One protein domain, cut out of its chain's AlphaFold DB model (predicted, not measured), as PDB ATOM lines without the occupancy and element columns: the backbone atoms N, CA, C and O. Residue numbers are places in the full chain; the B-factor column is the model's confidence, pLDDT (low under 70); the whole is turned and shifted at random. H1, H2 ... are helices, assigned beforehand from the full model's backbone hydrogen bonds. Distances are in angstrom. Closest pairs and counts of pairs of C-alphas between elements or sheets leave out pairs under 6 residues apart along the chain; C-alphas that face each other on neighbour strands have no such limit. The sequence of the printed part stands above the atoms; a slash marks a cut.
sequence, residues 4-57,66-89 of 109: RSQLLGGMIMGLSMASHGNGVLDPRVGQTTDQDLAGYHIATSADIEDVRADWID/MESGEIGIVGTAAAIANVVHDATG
ATOM      1  N   ARG A   4     123.984 109.948  69.638       84.81
ATOM      2  CA  ARG A   4     125.128 110.662  69.063       84.81
ATOM      3  C   ARG A   4     125.795 111.609  70.064       84.81
ATOM      4  O   ARG A   4     127.014 111.626  70.148       84.81
ATOM      5  N   SER A   5     125.020 112.394  70.818       84.25
ATOM      6  CA  SER A   5     125.590 113.330  71.800       84.25
ATOM      7  C   SER A   5     126.308 112.619  72.953       84.25
ATOM      8  O   SER A   5     127.361 113.084  73.378       84.25
ATOM      9  N   GLN A   6     125.792 111.468  73.397       87.69
ATOM     10  CA  GLN A   6     126.427 110.649  74.432       87.69
ATOM     11  C   GLN A   6     127.726 110.011  73.925       87.69
ATOM     12  O   GLN A   6     128.740 110.084  74.610       87.69
ATOM     13  N   LEU A   7     127.723 109.456  72.708       85.50
ATOM     14  CA  LEU A   7     128.913 108.858  72.093       85.50
ATOM     15  C   LEU A   7     130.027 109.887  71.885       85.50
ATOM     16  O   LEU A   7     131.168 109.633  72.255       85.50
ATOM     17  N   LEU A   8     129.695 111.062  71.337       88.06
ATOM     18  CA  LEU A   8     130.665 112.144  71.149       88.06
ATOM     19  C   LEU A   8     131.252 112.604  72.488       88.06
ATOM     20  O   LEU A   8     132.467 112.730  72.606       88.06
ATOM     21  N   GLY A   9     130.409 112.795  73.507       86.62
ATOM     22  CA  GLY A   9     130.870 113.134  74.854       86.62
ATOM     23  C   GLY A   9     131.784 112.058  75.447       86.62
ATOM     24  O   GLY A   9     132.851 112.381  75.959       86.62
ATOM     25  N   GLY A  10     131.407 110.784  75.318       86.06
ATOM     26  CA  GLY A  10     132.203 109.637  75.763       86.06
ATOM     27  C   GLY A  10     133.577 109.570  75.101       86.06
ATOM     28  O   GLY A  10     134.586 109.426  75.789       86.06
ATOM     29  N   MET A  11     133.633 109.748  73.779       88.56
ATOM     30  CA  MET A  11     134.892 109.755  73.030       88.56
ATOM     31  C   MET A  11     135.797 110.923  73.441       88.56
ATOM     32  O   MET A  11     136.983 110.723  73.688       88.56
ATOM     33  N   ILE A  12     135.250 112.132  73.606       89.12
ATOM     34  CA  ILE A  12     136.032 113.295  74.060       89.12
ATOM     35  C   ILE A  12     136.571 113.074  75.481       89.12
ATOM     36  O   ILE A  12     137.739 113.359  75.748       89.12
ATOM     37  N   MET A  13     135.761 112.506  76.384       86.94
ATOM     38  CA  MET A  13     136.226 112.136  77.726       86.94
ATOM     39  C   MET A  13     137.357 111.100  77.667       86.94
ATOM     40  O   MET A  13     138.347 111.234  78.383       86.94
ATOM     41  N   GLY A  14     137.253 110.100  76.790       85.00
ATOM     42  CA  GLY A  14     138.277 109.069  76.620       85.00
ATOM     43  C   GLY A  14     139.591 109.613  76.062       85.00
ATOM     44  O   GLY A  14     140.655 109.240  76.551       85.00
ATOM     45  N   LEU A  15     139.522 110.542  75.102       85.81
ATOM     46  CA  LEU A  15     140.686 111.277  74.601       85.81
ATOM     47  C   LEU A  15     141.347 112.086  75.718       85.81
ATOM     48  O   LEU A  15     142.559 112.017  75.908       85.81
ATOM     49  N   SER A  16     140.545 112.807  76.501       84.12
ATOM     50  CA  SER A  16     141.043 113.573  77.640       84.12
ATOM     51  C   SER A  16     141.765 112.681  78.654       84.12
ATOM     52  O   SER A  16     142.848 113.036  79.110       84.12
ATOM     53  N   MET A  17     141.213 111.504  78.976       82.69
ATOM     54  CA  MET A  17     141.879 110.544  79.865       82.69
ATOM     55  C   MET A  17     143.178 110.000  79.269       82.69
ATOM     56  O   MET A  17     144.172 109.895  79.981       82.69
ATOM     57  N   ALA A  18     143.184 109.673  77.976       79.31
ATOM     58  CA  ALA A  18     144.353 109.110  77.313       79.31
ATOM     59  C   ALA A  18     145.527 110.094  77.260       79.31
ATOM     60  O   ALA A  18     146.665 109.670  77.433       79.31
ATOM     61  N   SER A  19     145.261 111.383  77.034       74.19
ATOM     62  CA  SER A  19     146.305 112.388  76.785       74.19
ATOM     63  C   SER A  19     146.661 113.249  78.001       74.19
ATOM     64  O   SER A  19     147.796 113.705  78.096       74.19
ATOM     65  N   HIS A  20     145.725 113.475  78.929       70.19
ATOM     66  CA  HIS A  20     145.868 114.503  79.971       70.19
ATOM     67  C   HIS A  20     145.553 114.025  81.395       70.19
ATOM     68  O   HIS A  20     145.962 114.657  82.366       70.19
ATOM     69  N   GLY A  21     144.806 112.929  81.537       59.84
ATOM     70  CA  GLY A  21     144.218 112.516  82.807       59.84
ATOM     71  C   GLY A  21     145.217 111.907  83.784       59.84
ATOM     72  O   GLY A  21     145.202 110.697  83.977       59.84
ATOM     73  N   ASN A  22     146.019 112.729  84.463       61.44
ATOM     74  CA  ASN A  22     146.715 112.308  85.677       61.44
ATOM     75  C   ASN A  22     146.420 113.274  86.822       61.44
ATOM     76  O   ASN A  22     147.035 114.324  86.949       61.44
ATOM     77  N   GLY A  23     145.481 112.892  87.689       60.44
ATOM     78  CA  GLY A  23     145.375 113.519  88.999       60.44
ATOM     79  C   GLY A  23     146.557 113.060  89.848       60.44
ATOM     80  O   GLY A  23     146.555 111.932  90.340       60.44
ATOM     81  N   VAL A  24     147.573 113.907  90.010       69.31
ATOM     82  CA  VAL A  24     148.761 113.560  90.798       69.31
ATOM     83  C   VAL A  24     148.397 113.536  92.280       69.31
ATOM     84  O   VAL A  24     148.183 114.584  92.889       69.31
ATOM     85  N   LEU A  25     148.327 112.345  92.876       75.12
ATOM     86  CA  LEU A  25     148.080 112.189  94.310       75.12
ATOM     87  C   LEU A  25     149.340 112.556  95.104       75.12
ATOM     88  O   LEU A  25     150.373 111.905  94.949       75.12
ATOM     89  N   ASP A  26     149.249 113.540  95.998       75.75
ATOM     90  CA  ASP A  26     150.311 113.819  96.962       75.75
ATOM     91  C   ASP A  26     150.312 112.722  98.048       75.75
ATOM     92  O   ASP A  26     149.370 112.642  98.847       75.75
ATOM     93  N   PRO A  27     151.365 111.886  98.148       77.56
ATOM     94  CA  PRO A  27     151.423 110.792  99.116       77.56
ATOM     95  C   PRO A  27     151.542 111.267 100.574       77.56
ATOM     96  O   PRO A  27     151.384 110.467 101.495       77.56
ATOM     97  N   ARG A  28     151.844 112.547 100.812       80.25
ATOM     98  CA  ARG A  28     152.038 113.127 102.151       80.25
ATOM     99  C   ARG A  28     150.730 113.630 102.744       80.25
ATOM    100  O   ARG A  28     150.557 113.578 103.959       80.25
ATOM    101  N   VAL A  29     149.840 114.134 101.891       81.25
ATOM    102  CA  VAL A  29     148.592 114.800 102.292       81.25
ATOM    103  C   VAL A  29     147.357 113.998 101.864       81.25
ATOM    104  O   VAL A  29     146.271 114.218 102.395       81.25
ATOM    105  N   GLY A  30     147.519 113.045 100.938       78.81
ATOM    106  CA  GLY A  30     146.443 112.203 100.410       78.81
ATOM    107  C   GLY A  30     145.460 112.956  99.510       78.81
ATOM    108  O   GLY A  30     144.341 112.490  99.318       78.81
ATOM    109  N   GLN A  31     145.850 114.124  98.995       74.50
ATOM    110  CA  GLN A  31     145.029 114.968  98.128       74.50
ATOM    111  C   GLN A  31     145.641 115.046  96.732       74.50
ATOM    112  O   GLN A  31     146.858 114.952  96.583       74.50
ATOM    113  N   THR A  32     144.805 115.228  95.712       73.06
ATOM    114  CA  THR A  32     145.279 115.528  94.358       73.06
ATOM    115  C   THR A  32     145.924 116.911  94.341       73.06
ATOM    116  O   THR A  32     145.354 117.854  94.883       73.06
ATOM    117  N   THR A  33     147.097 117.021  93.727       72.44
ATOM    118  CA  THR A  33     147.858 118.276  93.599       72.44
ATOM    119  C   THR A  33     147.153 119.259  92.657       72.44
ATOM    120  O   THR A  33     147.144 120.461  92.907       72.44
ATOM    121  N   ASP A  34     146.487 118.732  91.630       73.44
ATOM    122  CA  ASP A  34     145.756 119.487  90.614       73.44
ATOM    123  C   ASP A  34     144.265 119.591  90.977       73.44
ATOM    124  O   ASP A  34     143.443 118.763  90.581       73.44
ATOM    125  N   GLN A  35     143.915 120.586  91.800       76.25
ATOM    126  CA  GLN A  35     142.533 120.829  92.263       76.25
ATOM    127  C   GLN A  35     141.791 121.910  91.463       76.25
ATOM    128  O   GLN A  35     140.692 122.324  91.838       76.25
ATOM    129  N   ASP A  36     142.376 122.371  90.365       79.25
ATOM    130  CA  ASP A  36     141.766 123.316  89.442       79.25
ATOM    131  C   ASP A  36     141.856 122.798  87.998       79.25
ATOM    132  O   ASP A  36     142.605 121.873  87.692       79.25
ATOM    133  N   LEU A  37     141.059 123.384  87.101       77.38
ATOM    134  CA  LEU A  37     141.038 123.012  85.681       77.38
ATOM    135  C   LEU A  37     142.234 123.568  84.889       77.38
ATOM    136  O   LEU A  37     142.323 123.333  83.687       77.38
ATOM    137  N   ALA A  38     143.114 124.347  85.524       76.12
ATOM    138  CA  ALA A  38     144.354 124.800  84.907       76.12
ATOM    139  C   ALA A  38     145.474 123.760  85.085       76.12
ATOM    140  O   ALA A  38     146.256 123.580  84.157       76.12
ATOM    141  N   GLY A  39     145.526 123.073  86.232       70.06
ATOM    142  CA  GLY A  39     146.425 121.948  86.507       70.06
ATOM    143  C   GLY A  39     145.864 120.602  86.044       70.06
ATOM    144  O   GLY A  39     146.595 119.773  85.509       70.06
ATOM    145  N   TYR A  40     144.549 120.385  86.168       75.94
ATOM    146  CA  TYR A  40     143.892 119.193  85.630       75.94
ATOM    147  C   TYR A  40     143.492 119.431  84.176       75.94
ATOM    148  O   TYR A  40     142.401 119.924  83.873       75.94
ATOM    149  N   HIS A  41     144.403 119.092  83.272       81.19
ATOM    150  CA  HIS A  41     144.189 119.285  81.848       81.19
ATOM    151  C   HIS A  41     143.037 118.415  81.332       81.19
ATOM    152  O   HIS A  41     142.989 117.199  81.534       81.19
ATOM    153  N   ILE A  42     142.109 119.060  80.627       82.94
ATOM    154  CA  ILE A  42     141.026 118.406  79.899       82.94
ATOM    155  C   ILE A  42     141.053 118.818  78.433       82.94
ATOM    156  O   ILE A  42     141.460 119.935  78.113       82.94
ATOM    157  N   ALA A  43     140.585 117.933  77.555       83.06
ATOM    158  CA  ALA A  43     140.480 118.238  76.134       83.06
ATOM    159  C   ALA A  43     139.575 119.461  75.903       83.06
ATOM    160  O   ALA A  43     138.424 119.515  76.350       83.06
ATOM    161  N   THR A  44     140.105 120.442  75.188       85.38
ATOM    162  CA  THR A  44     139.415 121.661  74.777       85.38
ATOM    163  C   THR A  44     138.888 121.523  73.351       85.38
ATOM    164  O   THR A  44     139.241 120.600  72.623       85.38
ATOM    165  N   SER A  45     138.065 122.475  72.898       83.56
ATOM    166  CA  SER A  45     137.580 122.472  71.508       83.56
ATOM    167  C   SER A  45     138.700 122.558  70.464       83.56
ATOM    168  O   SER A  45     138.438 122.243  69.309       83.56
ATOM    169  N   ALA A  46     139.901 123.015  70.833       84.94
ATOM    170  CA  ALA A  46     141.045 123.074  69.924       84.94
ATOM    171  C   ALA A  46     141.735 121.711  69.754       84.94
ATOM    172  O   ALA A  46     142.375 121.486  68.733       84.94
ATOM    173  N   ASP A  47     141.571 120.801  70.719       81.56
ATOM    174  CA  ASP A  47     142.160 119.455  70.691       81.56
ATOM    175  C   ASP A  47     141.308 118.466  69.879       81.56
ATOM    176  O   ASP A  47     141.726 117.343  69.602       81.56
ATOM    177  N   ILE A  48     140.090 118.875  69.508       82.94
ATOM    178  CA  ILE A  48     139.118 118.056  68.788       82.94
ATOM    179  C   ILE A  48     139.014 118.550  67.347       82.94
ATOM    180  O   ILE A  48     138.406 119.586  67.088       82.94
ATOM    181  N   GLU A  49     139.571 117.788  66.405       82.81
ATOM    182  CA  GLU A  49     139.475 118.103  64.975       82.81
ATOM    183  C   GLU A  49     138.201 117.510  64.345       82.81
ATOM    184  O   GLU A  49     137.232 118.232  64.110       82.81
ATOM    185  N   ASP A  50     138.159 116.193  64.113       84.81
ATOM    186  CA  ASP A  50     136.978 115.496  63.583       84.81
ATOM    187  C   ASP A  50     136.671 114.246  64.417       84.81
ATOM    188  O   ASP A  50     137.493 113.338  64.537       84.81
ATOM    189  N   VAL A  51     135.471 114.199  65.001       84.69
ATOM    190  CA  VAL A  51     134.969 113.044  65.757       84.69
ATOM    191  C   VAL A  51     133.631 112.633  65.168       84.69
ATOM    192  O   VAL A  51     132.655 113.392  65.176       84.69
ATOM    193  N   ARG A  52     133.575 111.394  64.679       85.88
ATOM    194  CA  ARG A  52     132.391 110.816  64.043       85.88
ATOM    195  C   ARG A  52     131.923 109.602  64.824       85.88
ATOM    196  O   ARG A  52     132.723 108.779  65.250       85.88
ATOM    197  N   ALA A  53     130.614 109.530  65.025       85.12
ATOM    198  CA  ALA A  53     129.952 108.394  65.638       85.12
ATOM    199  C   ALA A  53     129.039 107.772  64.585       85.12
ATOM    200  O   ALA A  53     128.010 108.362  64.250       85.12
ATOM    201  N   ASP A  54     129.435 106.607  64.091       85.38
ATOM    202  CA  ASP A  54     128.649 105.783  63.181       85.38
ATOM    203  C   ASP A  54     128.130 104.562  63.946       85.38
ATOM    204  O   ASP A  54     128.798 104.046  64.846       85.38
ATOM    205  N   TRP A  55     126.927 104.103  63.615       80.00
ATOM    206  CA  TRP A  55     126.317 102.931  64.239       80.00
ATOM    207  C   TRP A  55     125.719 102.015  63.183       80.00
ATOM    208  O   TRP A  55     125.354 102.437  62.086       80.00
ATOM    209  N   ILE A  56     125.634 100.740  63.539       84.69
ATOM    210  CA  ILE A  56     124.998  99.719  62.719       84.69
ATOM    211  C   ILE A  56     123.486  99.833  62.927       84.69
ATOM    212  O   ILE A  56     123.025 100.077  64.042       84.69
ATOM    213  N   ASP A  57     122.719  99.691  61.847       74.31
ATOM    214  CA  ASP A  57     121.257  99.720  61.894       74.31
ATOM    215  C   ASP A  57     120.731  98.374  62.418       74.31
ATOM    216  O   ASP A  57     120.334  97.486  61.662       74.31
ATOM    217  N   MET A  66     120.828 106.207  76.931       68.19
ATOM    218  CA  MET A  66     121.549 106.912  77.991       68.19
ATOM    219  C   MET A  66     122.898 106.255  78.320       68.19
ATOM    220  O   MET A  66     123.859 106.969  78.600       68.19
ATOM    221  N   GLU A  67     122.994 104.932  78.197       69.31
ATOM    222  CA  GLU A  67     124.195 104.133  78.497       69.31
ATOM    223  C   GLU A  67     125.244 104.196  77.378       69.31
ATOM    224  O   GLU A  67     126.415 103.884  77.585       69.31
ATOM    225  N   SER A  68     124.869 104.703  76.198       77.31
ATOM    226  CA  SER A  68     125.780 104.823  75.052       77.31
ATOM    227  C   SER A  68     126.993 105.734  75.290       77.31
ATOM    228  O   SER A  68     127.986 105.631  74.575       77.31
ATOM    229  N   GLY A  69     126.960 106.596  76.312       74.56
ATOM    230  CA  GLY A  69     128.104 107.438  76.670       74.56
ATOM    231  C   GLY A  69     129.278 106.637  77.233       74.56
ATOM    232  O   GLY A  69     130.430 106.936  76.924       74.56
ATOM    233  N   GLU A  70     128.988 105.578  77.993       78.00
ATOM    234  CA  GLU A  70     130.011 104.680  78.535       78.00
ATOM    235  C   GLU A  70     130.641 103.829  77.423       78.00
ATOM    236  O   GLU A  70     131.853 103.630  77.367       78.00
ATOM    237  N   ILE A  71     129.834 103.423  76.443       82.25
ATOM    238  CA  ILE A  71     130.329 102.719  75.254       82.25
ATOM    239  C   ILE A  71     131.342 103.589  74.493       82.25
ATOM    240  O   ILE A  71     132.383 103.095  74.060       82.25
ATOM    241  N   GLY A  72     131.076 104.895  74.380       78.56
ATOM    242  CA  GLY A  72     131.979 105.839  73.717       78.56
ATOM    243  C   GLY A  72     133.327 106.026  74.426       78.56
ATOM    244  O   GLY A  72     134.338 106.237  73.761       78.56
ATOM    245  N   ILE A  73     133.383 105.934  75.760       84.44
ATOM    246  CA  ILE A  73     134.626 106.186  76.514       84.44
ATOM    247  C   ILE A  73     135.538 104.955  76.591       84.44
ATOM    248  O   ILE A  73     136.750 105.094  76.416       84.44
ATOM    249  N   VAL A  74     134.979 103.754  76.799       84.44
ATOM    250  CA  VAL A  74     135.743 102.532  77.132       84.44
ATOM    251  C   VAL A  74     136.764 102.163  76.052       84.44
ATOM    252  O   VAL A  74     137.894 101.790  76.365       84.44
ATOM    253  N   GLY A  75     136.393 102.285  74.777       83.06
ATOM    254  CA  GLY A  75     137.277 101.937  73.660       83.06
ATOM    255  C   GLY A  75     138.279 103.029  73.282       83.06
ATOM    256  O   GLY A  75     139.313 102.727  72.683       83.06
ATOM    257  N   THR A  76     138.004 104.288  73.629       85.50
ATOM    258  CA  THR A  76     138.729 105.430  73.057       85.50
ATOM    259  C   THR A  76     140.185 105.486  73.516       85.50
ATOM    260  O   THR A  76     141.083 105.600  72.685       85.50
ATOM    261  N   ALA A  77     140.449 105.328  74.817       81.69
ATOM    262  CA  ALA A  77     141.821 105.371  75.331       81.69
ATOM    263  C   ALA A  77     142.692 104.227  74.777       81.69
ATOM    264  O   ALA A  77     143.852 104.437  74.423       81.69
ATOM    265  N   ALA A  78     142.115 103.030  74.631       83.69
ATOM    266  CA  ALA A  78     142.801 101.886  74.039       83.69
ATOM    267  C   ALA A  78     143.086 102.090  72.540       83.69
ATOM    268  O   ALA A  78     144.162 101.727  72.066       83.69
ATOM    269  N   ALA A  79     142.151 102.690  71.796       86.31
ATOM    270  CA  ALA A  79     142.351 103.021  70.387       86.31
ATOM    271  C   ALA A  79     143.519 104.003  70.201       86.31
ATOM    272  O   ALA A  79     144.386 103.764  69.362       86.31
ATOM    273  N   ILE A  80     143.593 105.045  71.035       83.88
ATOM    274  CA  ILE A  80     144.689 106.026  71.016       83.88
ATOM    275  C   ILE A  80     146.027 105.351  71.342       83.88
ATOM    276  O   ILE A  80     146.990 105.523  70.599       83.88
ATOM    277  N   ALA A  81     146.083 104.521  72.388       82.50
ATOM    278  CA  ALA A  81     147.291 103.773  72.741       82.50
ATOM    279  C   ALA A  81     147.781 102.865  71.599       82.50
ATOM    280  O   ALA A  81     148.983 102.773  71.347       82.50
ATOM    281  N   ASN A  82     146.858 102.217  70.881       85.62
ATOM    282  CA  ASN A  82     147.196 101.370  69.739       85.62
ATOM    283  C   ASN A  82     147.739 102.175  68.553       85.62
ATOM    284  O   ASN A  82     148.704 101.737  67.936       85.62
ATOM    285  N   VAL A  83     147.167 103.345  68.251       86.00
ATOM    286  CA  VAL A  83     147.673 104.229  67.182       86.00
ATOM    287  C   VAL A  83     149.062 104.759  67.523       86.00
ATOM    288  O   VAL A  83     149.940 104.775  66.667       86.00
ATOM    289  N   VAL A  84     149.299 105.137  68.780       82.19
ATOM    290  CA  VAL A  84     150.636 105.551  69.232       82.19
ATOM    291  C   VAL A  84     151.632 104.399  69.089       82.19
ATOM    292  O   VAL A  84     152.746 104.617  68.615       82.19
ATOM    293  N   HIS A  85     151.226 103.172  69.423       84.38
ATOM    294  CA  HIS A  85     152.061 101.990  69.230       84.38
ATOM    295  C   HIS A  85     152.362 101.693  67.759       84.38
ATOM    296  O   HIS A  85     153.505 101.382  67.439       84.38
ATOM    297  N   ASP A  86     151.381 101.829  66.870       85.88
ATOM    298  CA  ASP A  86     151.568 101.671  65.423       85.88
ATOM    299  C   ASP A  86     152.520 102.736  64.849       85.88
ATOM    300  O   ASP A  86     153.422 102.418  64.076       85.88
ATOM    301  N   ALA A  87     152.392 103.989  65.299       84.69
ATOM    302  CA  ALA A  87     153.197 105.108  64.810       84.69
ATOM    303  C   ALA A  87     154.639 105.125  65.346       84.69
ATOM    304  O   ALA A  87     155.554 105.550  64.641       84.69
ATOM    305  N   THR A  88     154.855 104.701  66.594       80.38
ATOM    306  CA  THR A  88     156.156 104.833  67.283       80.38
ATOM    307  C   THR A  88     156.846 103.497  67.560       80.38
ATOM    308  O   THR A  88     158.021 103.474  67.921       80.38
ATOM    309  N   GLY A  89     156.134 102.374  67.437       79.25
ATOM    310  CA  GLY A  89     156.581 101.053  67.893       79.25
ATOM    311  C   GLY A  89     156.558 100.877  69.417       79.25
ATOM    312  O   GLY A  89     156.754  99.768  69.918       79.25
TER     313      GLY A  89
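AT A GLANCE: This is residues 4 to 57 and 66 to 89 of the 109 residues of the protein "Periplasmic aromatic aldehyde oxidoreductase" of Amycolatopsis azurea DSM 43854 (UniProt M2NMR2). A long helix, H1, has the short helix H2 side by side with it, and H3 follows H2 at an angle, its residues 82 to 88 sticking out with Gly 89 as a free arm. From the end of H1 a long stretch with no named element, residues 20 to 57, loops far out and comes back past H1. The printed part has 78 residues with three named helices, H1, H2 and H3 in chain order, and no named strand. Its class is all helix, with 36 of the 78 residues in named elements, under half. The whole is loose, with a radius of gyration of the C-alphas of 14.9 A and spans of 52 by 36 by 23 A.

HOW THE PARTS SIT: H1, residues 4 to 19, touches H2, residues 68 to 74, at a shallow tilt of 17 degrees, the same way. Their closest C-alphas, those of Gln 6 and Gly 69, are 4.3 A apart. H1 also touches H3, residues 76 to 88, at a steep tilt of 49 degrees, the same way. H1 touches H3 with residues 11 to 18 alone, and H3 touches H1 with residues 76 to 81 alone; their closest C-alphas, those of Ala 18 and Ala 77, are 4.9 A apart. H2 and H3 meet only through their link, a tight one of 1 residue. In H1, H2 and H3 every O i to N i+4 pair is within hydrogen-bond range.

IN THESE COORDINATES: H1 has 16 residues and runs 22.6 A from C-alpha 4 at (125.128, 110.662, 69.063) to C-alpha 19 at (146.305, 112.388, 76.785). H2 has 7 residues and measures 10.4 A from first to last C-alpha. H3 has 13 residues and measures 18.4 A, ending with C-alpha 88 at (156.156, 104.833, 67.283).

THE WHOLE: The two C-alphas farthest apart, those of Arg 28 and Asp 57, are 52.4 A apart. Residues 58 to 65 are cut out, and C-alphas 57 and 66 are 17.6 A apart across the cut. The link from H1 to H2 runs across this cut. The model's mean pLDDT over the printed part is 80.3; residues 21 to 24 and 66 to 67 are under 70.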